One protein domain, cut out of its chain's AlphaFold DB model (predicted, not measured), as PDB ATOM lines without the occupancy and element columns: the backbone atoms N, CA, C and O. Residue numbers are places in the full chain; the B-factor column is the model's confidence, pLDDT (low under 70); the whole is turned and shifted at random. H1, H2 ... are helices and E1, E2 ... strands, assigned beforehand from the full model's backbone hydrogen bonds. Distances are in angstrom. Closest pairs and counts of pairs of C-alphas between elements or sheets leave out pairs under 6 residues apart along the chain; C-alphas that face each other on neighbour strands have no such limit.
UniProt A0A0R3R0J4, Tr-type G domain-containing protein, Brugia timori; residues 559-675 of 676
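What this domain is: This is residues 559 to 675 of the 676 residues of the protein "Tr-type G domain-containing protein" of Brugia timori (UniProt A0A0R3R0J4). A short strand hairpin, E3 and E4, lies in the middle of a helical body, with H2, H4 and H5 round it and H3 joining H1, H2 and H4. A second hairpin, E1 and E2, makes an arm at one end, where residues 562 to 567 stick out. The printed part has 117 residues, ordered E1 E2 H1 H2 H3 H4 E3 E4 H5, and its class is mixed, with both two-stranded sheets antiparallel. It is compact, with a radius of gyration of the C-alphas of 14.9 A and spans of 42 by 37 by 29 A.

Where its parts are: E3 is residues 641 to 644 and E4 653 to 655. E1, residues 559 to 562, begins at C-alpha 559 (-22.148, -12.057, -26.751); E2 is 567 to 571, 12.9 A long. H1 is 578 to 586, H2 588 to 595 and H4 631 to 639. H3, 602 to 620, is 26.2 A long with a kink of 34 degrees near residue 612. H5, 666 to 673, ends at C-alpha 673 (-4.445, 13.669, -39.608).

How they stand to each other: In the hairpin E3 and E4, N 642 and O 654 are 2.8 A apart. The closest C-alphas of E3 and H5, Trp 642 and Ile 666, are 5.4 A apart; those of E4 and H4, Phe 637 and Phe 655, 5.9 A; those of E3 and H2, Leu 591 and Phe 644, 7.2 A. H3 is the hub. It touches H4, closest C-alphas Val 615 and Leu 634 at 6.0 A, as a helical hairpin at a shallow tilt of 34 degrees, only just short of steep. With residues 614 to 617 alone it touches H1, closest C-alphas Leu 580 and Cys 614 at 6.2 A, opposite ways at a shallow tilt of 14 degrees. With residues 602 to 603 alone it only just touches H2, with 3 pairs of C-alphas within 8 A, the closest Ile 590 and Ile 603 at 6.6 A. In the hairpin E1 and E2, N 560 and O 569 are 2.8 A apart; E1 is apart from E3. Each O i to N i+4 pair is within hydrogen-bond range in H1, H2 and H4, against 13 of 15 in H3 and 3 of 4 in H5.

The domain as a whole: The C-alphas of Ser 564 and Ser 601 are the two farthest apart, 43.6 A. The printed part has no cut and no long link. Mean pLDDT of the printed part is 81.1; residues 647 to 648, 662, 664 and 669 to 675 are under 70.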
ATOM      1  N   ASP A 559     -21.305 -13.231 -26.956       83.06
ATOM      2  CA  ASP A 559     -22.148 -12.057 -26.751       83.06
ATOM      3  C   ASP A 559     -21.870 -11.455 -25.362       83.06
ATOM      4  O   ASP A 559     -22.011 -12.120 -24.336       83.06
ATOM      5  N   CYS A 560     -21.517 -10.175 -25.323       81.06
ATOM      6  CA  CYS A 560     -21.284  -9.399 -24.111       81.06
ATOM      7  C   CYS A 560     -22.305  -8.255 -24.029       81.06
ATOM      8  O   CYS A 560     -22.344  -7.383 -24.898       81.06
ATOM      9  N   ASN A 561     -23.114  -8.233 -22.970       82.69
ATOM     10  CA  ASN A 561     -24.043  -7.136 -22.695       82.69
ATOM     11  C   ASN A 561     -23.387  -6.119 -21.760       82.69
ATOM     12  O   ASN A 561     -22.958  -6.463 -20.660       82.69
ATOM     13  N   VAL A 562     -23.345  -4.856 -22.175       83.69
ATOM     14  CA  VAL A 562     -22.756  -3.756 -21.406       83.69
ATOM     15  C   VAL A 562     -23.870  -2.889 -20.816       83.69
ATOM     16  O   VAL A 562     -24.846  -2.581 -21.502       83.69
ATOM     17  N   ARG A 563     -23.723  -2.490 -19.540       74.06
ATOM     18  CA  ARG A 563     -24.639  -1.581 -18.811       74.06
ATOM     19  C   ARG A 563     -26.123  -1.953 -18.976       74.06
ATOM     20  O   ARG A 563     -26.920  -1.146 -19.445       74.06
ATOM     21  N   SER A 564     -26.480  -3.191 -18.634       74.62
ATOM     22  CA  SER A 564     -27.873  -3.676 -18.651       74.62
ATOM     23  C   SER A 564     -28.583  -3.568 -20.013       74.62
ATOM     24  O   SER A 564     -29.794  -3.387 -20.063       74.62
ATOM     25  N   GLY A 565     -27.839  -3.692 -21.120       74.75
ATOM     26  CA  GLY A 565     -28.397  -3.737 -22.479       74.75
ATOM     27  C   GLY A 565     -28.238  -2.453 -23.295       74.75
ATOM     28  O   GLY A 565     -28.692  -2.413 -24.433       74.75
ATOM     29  N   ALA A 566     -27.556  -1.431 -22.768       80.94
ATOM     30  CA  ALA A 566     -27.257  -0.207 -23.519       80.94
ATOM     31  C   ALA A 566     -26.352  -0.454 -24.743       80.94
ATOM     32  O   ALA A 566     -26.396   0.307 -25.706       80.94
ATOM     33  N   ALA A 567     -25.532  -1.509 -24.713       80.12
ATOM     34  CA  ALA A 567     -24.778  -1.981 -25.869       80.12
ATOM     35  C   ALA A 567     -24.593  -3.502 -25.816       80.12
ATOM     36  O   ALA A 567     -24.372  -4.073 -24.744       80.12
ATOM     37  N   LYS A 568     -24.642  -4.143 -26.986       82.75
ATOM     38  CA  LYS A 568     -24.339  -5.563 -27.167       82.75
ATOM     39  C   LYS A 568     -23.108  -5.693 -28.056       82.75
ATOM     40  O   LYS A 568     -23.122  -5.242 -29.197       82.75
ATOM     41  N   ILE A 569     -22.049  -6.290 -27.526       85.44
ATOM     42  CA  ILE A 569     -20.788  -6.506 -28.238       85.44
ATOM     43  C   ILE A 569     -20.671  -7.995 -28.531       85.44
ATOM     44  O   ILE A 569     -20.887  -8.813 -27.644       85.44
ATOM     45  N   LYS A 570     -20.327  -8.347 -29.768       86.62
ATOM     46  CA  LYS A 570     -20.094  -9.731 -30.177       86.62
ATOM     47  C   LYS A 570     -18.635  -9.891 -30.577       86.62
ATOM     48  O   LYS A 570     -18.195  -9.259 -31.534       86.62
ATOM     49  N   LEU A 571     -17.887 -10.703 -29.835       87.06
ATOM     50  CA  LEU A 571     -16.441 -10.860 -30.012       87.06
ATOM     51  C   LEU A 571     -16.091 -12.274 -30.458       87.06
ATOM     52  O   LEU A 571     -16.663 -13.245 -29.976       87.06
ATOM     53  N   ARG A 572     -15.108 -12.395 -31.350       85.62
ATOM     54  CA  ARG A 572     -14.465 -13.665 -31.702       85.62
ATOM     55  C   ARG A 572     -12.958 -13.471 -31.626       85.62
ATOM     56  O   ARG A 572     -12.447 -12.486 -32.146       85.62
ATOM     57  N   ALA A 573     -12.270 -14.443 -31.043       86.25
ATOM     58  CA  ALA A 573     -10.818 -14.513 -31.067       86.25
ATOM     59  C   ALA A 573     -10.365 -15.644 -32.004       86.25
ATOM     60  O   ALA A 573     -11.002 -16.699 -32.068       86.25
ATOM     61  N   ALA A 574      -9.301 -15.407 -32.768       86.12
ATOM     62  CA  ALA A 574      -8.753 -16.364 -33.720       86.12
ATOM     63  C   ALA A 574      -7.225 -16.263 -33.763       86.12
ATOM     64  O   ALA A 574      -6.675 -15.171 -33.645       86.12
ATOM     65  N   ALA A 575      -6.566 -17.410 -33.934       87.12
ATOM     66  CA  ALA A 575      -5.112 -17.508 -34.020       87.12
ATOM     67  C   ALA A 575      -4.575 -16.759 -35.248       87.12
ATOM     68  O   ALA A 575      -5.197 -16.815 -36.308       87.12
ATOM     69  N   LEU A 576      -3.420 -16.107 -35.121       89.19
ATOM     70  CA  LEU A 576      -2.716 -15.478 -36.240       89.19
ATOM     71  C   LEU A 576      -1.573 -16.384 -36.742       89.19
ATOM     72  O   LEU A 576      -0.980 -17.103 -35.933       89.19
ATOM     73  N   PRO A 577      -1.272 -16.379 -38.054       88.50
ATOM     74  CA  PRO A 577      -0.164 -17.137 -38.633       88.50
ATOM     75  C   PRO A 577       1.187 -16.554 -38.196       88.50
ATOM     76  O   PRO A 577       1.295 -15.359 -37.913       88.50
ATOM     77  N   ARG A 578       2.224 -17.396 -38.134       86.00
ATOM     78  CA  ARG A 578       3.544 -17.023 -37.596       86.00
ATOM     79  C   ARG A 578       4.235 -15.965 -38.456       86.00
ATOM     80  O   ARG A 578       4.845 -15.051 -37.919       86.00
ATOM     81  N   GLU A 579       4.058 -16.051 -39.764       90.25
ATOM     82  CA  GLU A 579       4.580 -15.128 -40.769       90.25
ATOM     83  C   GLU A 579       4.084 -13.697 -40.510       90.25
ATOM     84  O   GLU A 579       4.856 -12.740 -40.531       90.25
ATOM     85  N   LEU A 580       2.804 -13.550 -40.140       89.88
ATOM     86  CA  LEU A 580       2.250 -12.258 -39.742       89.88
ATOM     87  C   LEU A 580       2.878 -11.749 -38.439       89.88
ATOM     88  O   LEU A 580       3.148 -10.556 -38.319       89.88
ATOM     89  N   LEU A 581       3.126 -12.629 -37.465       88.44
ATOM     90  CA  LEU A 581       3.771 -12.241 -36.207       88.44
ATOM     91  C   LEU A 581       5.191 -11.715 -36.438       88.44
ATOM     92  O   LEU A 581       5.584 -10.739 -35.803       88.44
ATOM     93  N   GLU A 582       5.933 -12.322 -37.364       84.69
ATOM     94  CA  GLU A 582       7.275 -11.879 -37.749       84.69
ATOM     95  C   GLU A 582       7.249 -10.498 -38.416       84.69
ATOM     96  O   GLU A 582       8.092  -9.656 -38.108       84.69
ATOM     97  N   VAL A 583       6.247 -10.216 -39.259       86.31
ATOM     98  CA  VAL A 583       6.043  -8.868 -39.815       86.31
ATOM     99  C   VAL A 583       5.715  -7.859 -38.721       86.31
ATOM    100  O   VAL A 583       6.322  -6.790 -38.691       86.31
ATOM    101  N   LEU A 584       4.794  -8.174 -37.808       87.06
ATOM    102  CA  LEU A 584       4.469  -7.273 -36.696       87.06
ATOM    103  C   LEU A 584       5.700  -7.008 -35.819       87.06
ATOM    104  O   LEU A 584       5.924  -5.874 -35.409       87.06
ATOM    105  N   GLU A 585       6.520  -8.031 -35.563       81.31
ATOM    106  CA  GLU A 585       7.739  -7.895 -34.768       81.31
ATOM    107  C   GLU A 585       8.799  -7.023 -35.451       81.31
ATOM    108  O   GLU A 585       9.379  -6.155 -34.798       81.31
ATOM    109  N   LYS A 586       9.028  -7.212 -36.757       79.00
ATOM    110  CA  LYS A 586       9.974  -6.397 -37.539       79.00
ATOM    111  C   LYS A 586       9.557  -4.928 -37.629       79.00
ATOM    112  O   LYS A 586      10.417  -4.066 -37.759       79.00
ATOM    113  N   ASN A 587       8.259  -4.643 -37.538       84.19
ATOM    114  CA  ASN A 587       7.691  -3.304 -37.693       84.19
ATOM    115  C   ASN A 587       7.220  -2.687 -36.358       84.19
ATOM    116  O   ASN A 587       6.374  -1.793 -36.358       84.19
ATOM    117  N   GLU A 588       7.742  -3.132 -35.206       80.00
ATOM    118  CA  GLU A 588       7.279  -2.670 -33.882       80.00
ATOM    119  C   GLU A 588       7.417  -1.151 -33.686       80.00
ATOM    120  O   GLU A 588       6.553  -0.545 -33.052       80.00
ATOM    121  N   ASP A 589       8.456  -0.516 -34.239       74.00
ATOM    122  CA  ASP A 589       8.620   0.941 -34.162       74.00
ATOM    123  C   ASP A 589       7.495   1.679 -34.906       74.00
ATOM    124  O   ASP A 589       6.892   2.595 -34.347       74.00
ATOM    125  N   ILE A 590       7.125   1.207 -36.102       83.12
ATOM    126  CA  ILE A 590       5.998   1.744 -36.885       83.12
ATOM    127  C   ILE A 590       4.686   1.540 -36.122       83.12
ATOM    128  O   ILE A 590       3.860   2.448 -36.030       83.12
ATOM    129  N   LEU A 591       4.491   0.356 -35.531       84.25
ATOM    130  CA  LEU A 591       3.307   0.063 -34.723       84.25
ATOM    131  C   LEU A 591       3.235   0.947 -33.471       84.25
ATOM    132  O   LEU A 591       2.141   1.355 -33.081       84.25
ATOM    133  N   ARG A 592       4.369   1.258 -32.832       80.00
ATOM    134  CA  ARG A 592       4.434   2.203 -31.710       80.00
ATOM    135  C   ARG A 592       4.019   3.602 -32.154       80.00
ATOM    136  O   ARG A 592       3.149   4.183 -31.511       80.00
ATOM    137  N   ASP A 593       4.581   4.102 -33.247       78.75
ATOM    138  CA  ASP A 593       4.255   5.429 -33.776       78.75
ATOM    139  C   ASP A 593       2.765   5.531 -34.121       78.75
ATOM    140  O   ASP A 593       2.077   6.458 -33.689       78.75
ATOM    141  N   LEU A 594       2.226   4.496 -34.765       81.00
ATOM    142  CA  LEU A 594       0.814   4.389 -35.115       81.00
ATOM    143  C   LEU A 594      -0.100   4.333 -33.870       81.00
ATOM    144  O   LEU A 594      -1.168   4.946 -33.870       81.00
ATOM    145  N   ARG A 595       0.320   3.681 -32.771       80.50
ATOM    146  CA  ARG A 595      -0.388   3.721 -31.468       80.50
ATOM    147  C   ARG A 595      -0.355   5.113 -30.826       80.50
ATOM    148  O   ARG A 595      -1.318   5.495 -30.164       80.50
ATOM    149  N   GLU A 596       0.732   5.858 -31.012       77.44
ATOM    150  CA  GLU A 596       0.886   7.243 -30.547       77.44
ATOM    151  C   GLU A 596       0.183   8.259 -31.467       77.44
ATOM    152  O   GLU A 596       0.124   9.449 -31.152       77.44
ATOM    153  N   GLY A 597      -0.389   7.802 -32.588       75.31
ATOM    154  CA  GLY A 597      -1.049   8.649 -33.579       75.31
ATOM    155  C   GLY A 597      -0.077   9.460 -34.437       75.31
ATOM    156  O   GLY A 597      -0.492  10.452 -35.038       75.31
ATOM    157  N   LYS A 598       1.197   9.061 -34.473       73.94
ATOM    158  CA  LYS A 598       2.197   9.546 -35.423       73.94
ATOM    159  C   LYS A 598       2.084   8.716 -36.684       73.94
ATOM    160  O   LYS A 598       1.994   7.492 -36.619       73.94
ATOM    161  N   PHE A 599       2.112   9.387 -37.824       73.81
ATOM    162  CA  PHE A 599       1.976   8.696 -39.083       73.81
ATOM    163  C   PHE A 599       3.117   9.005 -40.041       73.81
ATOM    164  O   PHE A 599       3.395  10.164 -40.333       73.81
ATOM    165  N   THR A 600       3.765   7.947 -40.513       71.81
ATOM    166  CA  THR A 600       4.933   7.977 -41.398       71.81
ATOM    167  C   THR A 600       4.606   7.274 -42.711       71.81
ATOM    168  O   THR A 600       3.761   6.380 -42.731       71.81
ATOM    169  N   SER A 601       5.335   7.582 -43.786       75.06
ATOM    170  CA  SER A 601       5.210   6.878 -45.076       75.06
ATOM    171  C   SER A 601       5.373   5.356 -44.944       75.06
ATOM    172  O   SER A 601       4.682   4.602 -45.620       75.06
ATOM    173  N   ALA A 602       6.187   4.893 -43.989       75.06
ATOM    174  CA  ALA A 602       6.377   3.471 -43.687       75.06
ATOM    175  C   ALA A 602       5.081   2.720 -43.294       75.06
ATOM    176  O   ALA A 602       5.008   1.497 -43.409       75.06
ATOM    177  N   ILE A 603       4.033   3.430 -42.853       81.88
ATOM    178  CA  ILE A 603       2.722   2.832 -42.554       81.88
ATOM    179  C   ILE A 603       2.041   2.344 -43.835       81.88
ATOM    180  O   ILE A 603       1.364   1.316 -43.810       81.88
ATOM    181  N   GLU A 604       2.233   3.042 -44.956       80.38
ATOM    182  CA  GLU A 604       1.671   2.643 -46.250       80.38
ATOM    183  C   GLU A 604       2.292   1.338 -46.736       80.38
ATOM    184  O   GLU A 604       1.593   0.469 -47.254       80.38
ATOM    185  N   ASP A 605       3.596   1.172 -46.528       83.38
ATOM    186  CA  ASP A 605       4.294  -0.052 -46.903       83.38
ATOM    187  C   ASP A 605       3.871  -1.223 -46.015       83.38
ATOM    188  O   ASP A 605       3.573  -2.303 -46.529       83.38
ATOM    189  N   LEU A 606       3.697  -0.997 -44.706       85.94
ATOM    190  CA  LEU A 606       3.106  -1.996 -43.814       85.94
ATOM    191  C   LEU A 606       1.681  -2.377 -44.250       85.94
ATOM    192  O   LEU A 606       1.342  -3.560 -44.282       85.94
ATOM    193  N   HIS A 607       0.842  -1.405 -44.627       87.94
ATOM    194  CA  HIS A 607      -0.519  -1.672 -45.110       87.94
ATOM    195  C   HIS A 607      -0.510  -2.500 -46.404       87.94
ATOM    196  O   HIS A 607      -1.269  -3.467 -46.504       87.94
ATOM    197  N   LYS A 608       0.391  -2.206 -47.352       86.81
ATOM    198  CA  LYS A 608       0.569  -3.003 -48.582       86.81
ATOM    199  C   LYS A 608       0.991  -4.441 -48.280       86.81
ATOM    200  O   LYS A 608       0.407  -5.362 -48.849       86.81
ATOM    201  N   ILE A 609       1.956  -4.638 -47.377       87.88
ATOM    202  CA  ILE A 609       2.401  -5.974 -46.940       87.88
ATOM    203  C   ILE A 609       1.215  -6.754 -46.363       87.88
ATOM    204  O   ILE A 609       0.986  -7.908 -46.721       87.88
ATOM    205  N   LEU A 610       0.397  -6.122 -45.518       88.81
ATOM    206  CA  LEU A 610      -0.787  -6.775 -44.963       88.81
ATOM    207  C   LEU A 610      -1.814  -7.122 -46.061       88.81
ATOM    208  O   LEU A 610      -2.297  -8.250 -46.126       88.81
ATOM    209  N   LEU A 611      -2.137  -6.202 -46.968       87.44
ATOM    210  CA  LEU A 611      -3.129  -6.461 -48.019       87.44
ATOM    211  C   LEU A 611      -2.719  -7.558 -49.011       87.44
ATOM    212  O   LEU A 611      -3.591  -8.270 -49.525       87.44
ATOM    213  N   ASN A 612      -1.422  -7.693 -49.275       85.81
ATOM    214  CA  ASN A 612      -0.897  -8.666 -50.226       85.81
ATOM    215  C   ASN A 612      -0.576 -10.000 -49.551       85.81
ATOM    216  O   ASN A 612      -1.140 -11.030 -49.925       85.81
ATOM    217  N   ASP A 613       0.281  -9.982 -48.532       88.31
ATOM    218  CA  ASP A 613       0.890 -11.192 -47.985       88.31
ATOM    219  C   ASP A 613       0.080 -11.764 -46.820       88.31
ATOM    220  O   ASP A 613      -0.191 -12.968 -46.778       88.31
ATOM    221  N   CYS A 614      -0.417 -10.910 -45.915       87.88
ATOM    222  CA  CYS A 614      -1.199 -11.375 -44.763       87.88
ATOM    223  C   CYS A 614      -2.495 -12.072 -45.187       87.88
ATOM    224  O   CYS A 614      -2.916 -13.028 -44.533       87.88
ATOM    225  N   VAL A 615      -3.126 -11.654 -46.286       89.00
ATOM    226  CA  VAL A 615      -4.307 -12.347 -46.822       89.00
ATOM    227  C   VAL A 615      -3.985 -13.799 -47.181       89.00
ATOM    228  O   VAL A 615      -4.770 -14.691 -46.852       89.00
ATOM    229  N   ASN A 616      -2.827 -14.040 -47.801       88.81
ATOM    230  CA  ASN A 616      -2.383 -15.380 -48.177       88.81
ATOM    231  C   ASN A 616      -2.048 -16.209 -46.930       88.81
ATOM    232  O   ASN A 616      -2.604 -17.292 -46.755       88.81
ATOM    233  N   TRP A 617      -1.272 -15.662 -45.988       91.81
ATOM    234  CA  TRP A 617      -0.918 -16.359 -44.742       91.81
ATOM    235  C   TRP A 617      -2.142 -16.740 -43.902       91.81
ATOM    236  O   TRP A 617      -2.235 -17.846 -43.368       91.81
ATOM    237  N   LEU A 618      -3.126 -15.841 -43.806       89.19
ATOM    238  CA  LEU A 618      -4.391 -16.119 -43.129       89.19
ATOM    239  C   LEU A 618      -5.162 -17.248 -43.828       89.19
ATOM    240  O   LEU A 618      -5.771 -18.091 -43.165       89.19
ATOM    241  N   LYS A 619      -5.133 -17.291 -45.163       88.00
ATOM    242  CA  LYS A 619      -5.809 -18.328 -45.946       88.00
ATOM    243  C   LYS A 619      -5.149 -19.701 -45.783       88.00
ATOM    244  O   LYS A 619      -5.868 -20.699 -45.679       88.00
ATOM    245  N   ASP A 620      -3.823 -19.728 -45.699       88.00
ATOM    246  CA  ASP A 620      -3.007 -20.941 -45.591       88.00
ATOM    247  C   ASP A 620      -3.050 -21.595 -44.205       88.00
ATOM    248  O   ASP A 620      -2.736 -22.782 -44.064       88.00
ATOM    249  N   LEU A 621      -3.532 -20.879 -43.182       83.88
ATOM    250  CA  LEU A 621      -3.715 -21.409 -41.832       83.88
ATOM    251  C   LEU A 621      -4.892 -22.406 -41.766       83.88
ATOM    252  O   LEU A 621      -5.998 -22.085 -41.312       83.88
ATOM    253  N   LYS A 622      -4.667 -23.634 -42.245       79.69
ATOM    254  CA  LYS A 622      -5.682 -24.696 -42.376       79.69
ATOM    255  C   LYS A 622      -6.401 -24.987 -41.057       79.69
ATOM    256  O   LYS A 622      -5.790 -25.134 -40.005       79.69
ATOM    257  N   GLY A 623      -7.725 -25.124 -41.134       73.38
ATOM    258  CA  GLY A 623      -8.578 -25.433 -39.981       73.38
ATOM    259  C   GLY A 623      -8.972 -24.215 -39.136       73.38
ATOM    260  O   GLY A 623      -9.825 -24.346 -38.258       73.38
ATOM    261  N   SER A 624      -8.430 -23.031 -39.431       80.88
ATOM    262  CA  SER A 624      -8.765 -21.788 -38.735       80.88
ATOM    263  C   SER A 624     -10.083 -21.158 -39.221       80.88
ATOM    264  O   SER A 624     -10.721 -21.599 -40.184       80.88
ATOM    265  N   PHE A 625     -10.512 -20.089 -38.541       84.19
ATOM    266  CA  PHE A 625     -11.597 -19.219 -39.015       84.19
ATOM    267  C   PHE A 625     -11.263 -18.587 -40.375       84.19
ATOM    268  O   PHE A 625     -12.137 -18.484 -41.240       84.19
ATOM    269  N   TRP A 626      -9.998 -18.211 -40.555       87.69
ATOM    270  CA  TRP A 626      -9.503 -17.450 -41.692       87.69
ATOM    271  C   TRP A 626      -9.530 -18.248 -42.991       87.69
ATOM    272  O   TRP A 626     -10.049 -17.760 -43.995       87.69
ATOM    273  N   SER A 627      -9.100 -19.515 -42.958       85.19
ATOM    274  CA  SER A 627      -9.050 -20.366 -44.156       85.19
ATOM    275  C   SER A 627     -10.429 -20.569 -44.804       85.19
ATOM    276  O   SER A 627     -10.530 -20.857 -45.998       85.19
ATOM    277  N   LYS A 628     -11.512 -20.396 -44.033       85.19
ATOM    278  CA  LYS A 628     -12.906 -20.529 -44.489       85.19
ATOM    279  C   LYS A 628     -13.480 -19.252 -45.115       85.19
ATOM    280  O   LYS A 628     -14.485 -19.347 -45.814       85.19
ATOM    281  N   GLN A 629     -12.880 -18.084 -44.883       87.50
ATOM    282  CA  GLN A 629     -13.367 -16.812 -45.433       87.50
ATOM    283  C   GLN A 629     -12.970 -16.647 -46.900       87.50
ATOM    284  O   GLN A 629     -11.979 -17.226 -47.352       87.50
ATOM    285  N   ARG A 630     -13.730 -15.857 -47.665       89.94
ATOM    286  CA  ARG A 630     -13.327 -15.484 -49.031       89.94
ATOM    287  C   ARG A 630     -12.182 -14.471 -48.993       89.94
ATOM    288  O   ARG A 630     -12.070 -13.700 -48.044       89.94
ATOM    289  N   THR A 631     -11.355 -14.451 -50.031       87.75
ATOM    290  CA  THR A 631     -10.203 -13.540 -50.125       87.75
ATOM    291  C   THR A 631     -10.634 -12.074 -50.055       87.75
ATOM    292  O   THR A 631      -9.984 -11.285 -49.372       87.75
ATOM    293  N   GLU A 632     -11.766 -11.703 -50.668       87.19
ATOM    294  CA  GLU A 632     -12.281 -10.328 -50.584       87.19
ATOM    295  C   GLU A 632     -12.685  -9.947 -49.153       87.19
ATOM    296  O   GLU A 632     -12.448  -8.821 -48.722       87.19
ATOM    297  N   GLN A 633     -13.242 -10.889 -48.385       86.00
ATOM    298  CA  GLN A 633     -13.614 -10.654 -46.984       86.00
ATOM    299  C   GLN A 633     -12.385 -10.469 -46.091       86.00
ATOM    300  O   GLN A 633     -12.409  -9.638 -45.187       86.00
ATOM    301  N   LEU A 634     -11.306 -11.215 -46.343       88.94
ATOM    302  CA  LEU A 634     -10.045 -11.045 -45.616       88.94
ATOM    303  C   LEU A 634      -9.423  -9.672 -45.890       88.94
ATOM    304  O   LEU A 634      -9.044  -8.990 -44.942       88.94
ATOM    305  N   ARG A 635      -9.396  -9.235 -47.157       89.19
ATOM    306  CA  ARG A 635      -8.966  -7.872 -47.523       89.19
ATOM    307  C   ARG A 635      -9.800  -6.813 -46.808       89.19
ATOM    308  O   ARG A 635      -9.247  -5.931 -46.165       89.19
ATOM    309  N   HIS A 636     -11.120  -6.984 -46.812       87.75
ATOM    310  CA  HIS A 636     -12.028  -6.086 -46.109       87.75
ATOM    311  C   HIS A 636     -11.767  -6.031 -44.592       87.75
ATOM    312  O   HIS A 636     -11.869  -4.963 -43.994       87.75
ATOM    313  N   PHE A 637     -11.407  -7.148 -43.944       88.25
ATOM    314  CA  PHE A 637     -10.999  -7.108 -42.536       88.25
ATOM    315  C   PHE A 637      -9.733  -6.278 -42.333       88.25
ATOM    316  O   PHE A 637      -9.701  -5.468 -41.412       88.25
ATOM    317  N   ILE A 638      -8.723  -6.441 -43.189       88.88
ATOM    318  CA  ILE A 638      -7.465  -5.684 -43.105       88.88
ATOM    319  C   ILE A 638      -7.722  -4.183 -43.267       88.88
ATOM    320  O   ILE A 638      -7.241  -3.389 -42.458       88.88
ATOM    321  N   ASP A 639      -8.560  -3.791 -44.225       86.75
ATOM    322  CA  ASP A 639      -8.951  -2.389 -44.411       86.75
ATOM    323  C   ASP A 639      -9.756  -1.836 -43.230       86.75
ATOM    324  O   ASP A 639      -9.737  -0.635 -42.968       86.75
ATOM    325  N   ARG A 640     -10.414  -2.709 -42.462       87.00
ATOM    326  CA  ARG A 640     -11.150  -2.375 -41.236       87.00
ATOM    327  C   ARG A 640     -10.403  -2.750 -39.955       87.00
ATOM    328  O   ARG A 640     -11.034  -3.012 -38.921       87.00
ATOM    329  N   ILE A 641      -9.071  -2.757 -39.981       89.62
ATOM    330  CA  ILE A 641      -8.289  -2.828 -38.745       89.62
ATOM    331  C   ILE A 641      -8.581  -1.579 -37.918       89.62
ATOM    332  O   ILE A 641      -8.466  -0.437 -38.369       89.62
ATOM    333  N   TRP A 642      -8.993  -1.826 -36.681       87.19
ATOM    334  CA  TRP A 642      -9.383  -0.794 -35.740       87.19
ATOM    335  C   TRP A 642      -8.222  -0.390 -34.837       87.19
ATOM    336  O   TRP A 642      -8.048   0.789 -34.541       87.19
ATOM    337  N   ALA A 643      -7.436  -1.368 -34.385       87.94
ATOM    338  CA  ALA A 643      -6.275  -1.141 -33.540       87.94
ATOM    339  C   ALA A 643      -5.307  -2.323 -33.606       87.94
ATOM    340  O   ALA A 643      -5.725  -3.480 -33.689       87.94
ATOM    341  N   PHE A 644      -4.020  -2.022 -33.474       89.00
ATOM    342  CA  PHE A 644      -3.014  -3.008 -33.099       89.00
ATOM    343  C   PHE A 644      -2.925  -3.091 -31.575       89.00
ATOM    344  O   PHE A 644      -3.161  -2.110 -30.865       89.00
ATOM    345  N   GLY A 645      -2.603  -4.276 -31.064       84.25
ATOM    346  CA  GLY A 645      -2.529  -4.553 -29.636       84.25
ATOM    347  C   GLY A 645      -1.510  -3.655 -28.932       84.25
ATOM    348  O   GLY A 645      -0.561  -3.208 -29.573       84.25
ATOM    349  N   PRO A 646      -1.683  -3.364 -27.633       79.88
ATOM    350  CA  PRO A 646      -0.767  -2.511 -26.874       79.88
ATOM    351  C   PRO A 646       0.623  -3.159 -26.723       79.88
ATOM    352  O   PRO A 646       0.744  -4.365 -26.919       79.88
ATOM    353  N   PRO A 647       1.666  -2.434 -26.268       68.06
ATOM    354  CA  PRO A 647       3.022  -2.986 -26.113       68.06
ATOM    355  C   PRO A 647       3.113  -4.267 -25.262       68.06
ATOM    356  O   PRO A 647       3.996  -5.093 -25.476       68.06
ATOM    357  N   ARG A 648       2.195  -4.449 -24.299       67.44
ATOM    358  CA  ARG A 648       2.100  -5.662 -23.461       67.44
ATOM    359  C   ARG A 648       1.475  -6.865 -24.186       67.44
ATOM    360  O   ARG A 648       1.675  -7.992 -23.759       67.44
ATOM    361  N   ALA A 649       0.739  -6.627 -25.269       73.25
ATOM    362  CA  ALA A 649       0.041  -7.629 -26.071       73.25
ATOM    363  C   ALA A 649       0.196  -7.310 -27.572       73.25
ATOM    364  O   ALA A 649      -0.776  -7.230 -28.324       73.25
ATOM    365  N   ARG A 650       1.449  -7.062 -27.978       74.88
ATOM    366  CA  ARG A 650       1.824  -6.452 -29.268       74.88
ATOM    367  C   ARG A 650       1.402  -7.244 -30.507       74.88
ATOM    368  O   ARG A 650       1.259  -6.668 -31.576       74.88
ATOM    369  N   PHE A 651       1.151  -8.539 -30.346       85.00
ATOM    370  CA  PHE A 651       0.782  -9.465 -31.418       85.00
ATOM    371  C   PHE A 651      -0.730  -9.612 -31.632       85.00
ATOM    372  O   PHE A 651      -1.172 -10.542 -32.297       85.00
ATOM    373  N   ASN A 652      -1.530  -8.703 -31.075       89.38
ATOM    374  CA  ASN A 652      -2.976  -8.703 -31.258       89.38
ATOM    375  C   ASN A 652      -3.394  -7.697 -32.334       89.38
ATOM    376  O   ASN A 652      -2.813  -6.621 -32.450       89.38
ATOM    377  N   ILE A 653      -4.446  -8.022 -33.084       90.88
ATOM    378  CA  ILE A 653      -5.075  -7.112 -34.048       90.88
ATOM    379  C   ILE A 653      -6.578  -7.122 -33.792       90.88
ATOM    380  O   ILE A 653      -7.193  -8.186 -33.686       90.88
ATOM    381  N   LEU A 654      -7.173  -5.935 -33.685       90.75
ATOM    382  CA  LEU A 654      -8.613  -5.768 -33.569       90.75
ATOM    383  C   LEU A 654      -9.202  -5.425 -34.936       90.75
ATOM    384  O   LEU A 654      -8.929  -4.359 -35.486       90.75
ATOM    385  N   PHE A 655     -10.051  -6.310 -35.447       88.75
ATOM    386  CA  PHE A 655     -10.770  -6.131 -36.707       88.75
ATOM    387  C   PHE A 655     -12.210  -5.684 -36.444       88.75
ATOM    388  O   PHE A 655     -12.889  -6.254 -35.586       88.75
ATOM    389  N   ASN A 656     -12.708  -4.707 -37.204       86.81
ATOM    390  CA  ASN A 656     -14.125  -4.351 -37.196       86.81
ATOM    391  C   ASN A 656     -14.887  -5.150 -38.269       86.81
ATOM    392  O   ASN A 656     -14.760  -4.901 -39.467       86.81
ATOM    393  N   ALA A 657     -15.709  -6.098 -37.817       82.00
ATOM    394  CA  ALA A 657     -16.520  -6.974 -38.663       82.00
ATOM    395  C   ALA A 657     -17.995  -6.540 -38.786       82.00
ATOM    396  O   ALA A 657     -18.810  -7.302 -39.303       82.00
ATOM    397  N   THR A 658     -18.375  -5.364 -38.279       82.38
ATOM    398  CA  THR A 658     -19.762  -4.881 -38.336       82.38
ATOM    399  C   THR A 658     -19.983  -4.089 -39.620       82.38
ATOM    400  O   THR A 658     -19.384  -3.030 -39.794       82.38
ATOM    401  N   GLU A 659     -20.828  -4.598 -40.521       72.81
ATOM    402  CA  GLU A 659     -21.053  -4.023 -41.861       72.81
ATOM    403  C   GLU A 659     -21.475  -2.546 -41.790       72.81
ATOM    404  O   GLU A 659     -20.816  -1.709 -42.412       72.81
ATOM    405  N   ASP A 660     -22.440  -2.227 -40.921       77.50
ATOM    406  CA  ASP A 660     -23.058  -0.897 -40.790       77.50
ATOM    407  C   ASP A 660     -22.358   0.052 -39.797       77.50
ATOM    408  O   ASP A 660     -22.822   1.171 -39.556       77.50
ATOM    409  N   TYR A 661     -21.252  -0.367 -39.174       76.69
ATOM    410  CA  TYR A 661     -20.556   0.466 -38.190       76.69
ATOM    411  C   TYR A 661     -19.514   1.356 -38.867       76.69
ATOM    412  O   TYR A 661     -18.369   0.955 -39.086       76.69
ATOM    413  N   ASN A 662     -19.935   2.578 -39.192       68.00
ATOM    414  CA  ASN A 662     -19.145   3.541 -39.949       68.00
ATOM    415  C   ASN A 662     -18.208   4.339 -39.023       68.00
ATOM    416  O   ASN A 662     -18.531   5.434 -38.559       68.00
ATOM    417  N   ARG A 663     -17.053   3.753 -38.703       70.31
ATOM    418  CA  ARG A 663     -15.944   4.426 -38.015       70.31
ATOM    419  C   ARG A 663     -14.705   4.336 -38.909       70.31
ATOM    420  O   ARG A 663     -14.453   3.239 -39.408       70.31
ATOM    421  N   PRO A 664     -13.939   5.430 -39.077       69.88
ATOM    422  CA  PRO A 664     -12.749   5.405 -39.912       69.88
ATOM    423  C   PRO A 664     -11.766   4.349 -39.422       69.88
ATOM    424  O   PRO A 664     -11.568   4.185 -38.209       69.88
ATOM    425  N   SER A 665     -11.180   3.623 -40.370       76.06
ATOM    426  CA  SER A 665     -10.151   2.633 -40.067       76.06
ATOM    427  C   SER A 665      -8.901   3.304 -39.499       76.06
ATOM    428  O   SER A 665      -8.734   4.532 -39.540       76.06
ATOM    429  N   ILE A 666      -7.982   2.498 -38.969       80.25
ATOM    430  CA  ILE A 666      -6.693   3.025 -38.520       80.25
ATOM    431  C   ILE A 666      -5.910   3.680 -39.673       80.25
ATOM    432  O   ILE A 666      -5.211   4.670 -39.460       80.25
ATOM    433  N   TRP A 667      -6.131   3.199 -40.900       82.06
ATOM    434  CA  TRP A 667      -5.549   3.703 -42.146       82.06
ATOM    435  C   TRP A 667      -6.204   5.001 -42.641       82.06
ATOM    436  O   TRP A 667      -5.552   5.844 -43.242       82.06
ATOM    437  N   GLU A 668      -7.492   5.216 -42.382       70.31
ATOM    438  CA  GLU A 668      -8.174   6.468 -42.749       70.31
ATOM    439  C   GLU A 668      -7.923   7.580 -41.725       70.31
ATOM    440  O   GLU A 668      -7.879   8.764 -42.064       70.31
ATOM    441  N   THR A 669      -7.704   7.201 -40.463       64.38
ATOM    442  CA  THR A 669      -7.310   8.138 -39.401       64.38
ATOM    443  C   THR A 669      -5.944   8.772 -39.705       64.38
ATOM    444  O   THR A 669      -5.737   9.944 -39.382       64.38
ATOM    445  N   TYR A 670      -5.060   8.035 -40.389       58.53
ATOM    446  CA  TYR A 670      -3.831   8.546 -41.002       58.53
ATOM    447  C   TYR A 670      -4.124   9.634 -42.040       58.53
ATOM    448  O   TYR A 670      -3.663  10.763 -41.883       58.53
ATOM    449  N   LEU A 671      -4.951   9.334 -43.046       54.34
ATOM    450  CA  LEU A 671      -5.277  10.265 -44.136       54.34
ATOM    451  C   LEU A 671      -5.930  11.568 -43.642       54.34
ATOM    452  O   LEU A 671      -5.706  12.633 -44.210       54.34
ATOM    453  N   GLN A 672      -6.713  11.512 -42.560       55.09
ATOM    454  CA  GLN A 672      -7.364  12.696 -41.983       55.09
ATOM    455  C   GLN A 672      -6.448  13.546 -41.086       55.09
ATOM    456  O   GLN A 672      -6.747  14.721 -40.865       55.09
ATOM    457  N   ARG A 673      -5.363  12.978 -40.538       53.06
ATOM    458  CA  ARG A 673      -4.445  13.669 -39.608       53.06
ATOM    459  C   ARG A 673      -3.073  13.995 -40.198       53.06
ATOM    460  O   ARG A 673      -2.454  14.925 -39.704       53.06
ATOM    461  N   GLY A 674      -2.631  13.301 -41.246       45.38
ATOM    462  CA  GLY A 674      -1.388  13.588 -41.977       45.38
ATOM    463  C   GLY A 674      -1.448  14.836 -42.872       45.38
ATOM    464  O   GLY A 674      -0.421  15.281 -43.363       45.38
ATOM    465  N   CYS A 675      -2.636  15.424 -43.055       37.12
ATOM    466  CA  CYS A 675      -2.854  16.690 -43.771       37.12
ATOM    467  C   CYS A 675      -2.934  17.922 -42.841       37.12
ATOM    468  O   CYS A 675      -3.536  18.929 -43.224       37.12
TER     469      CYS A 675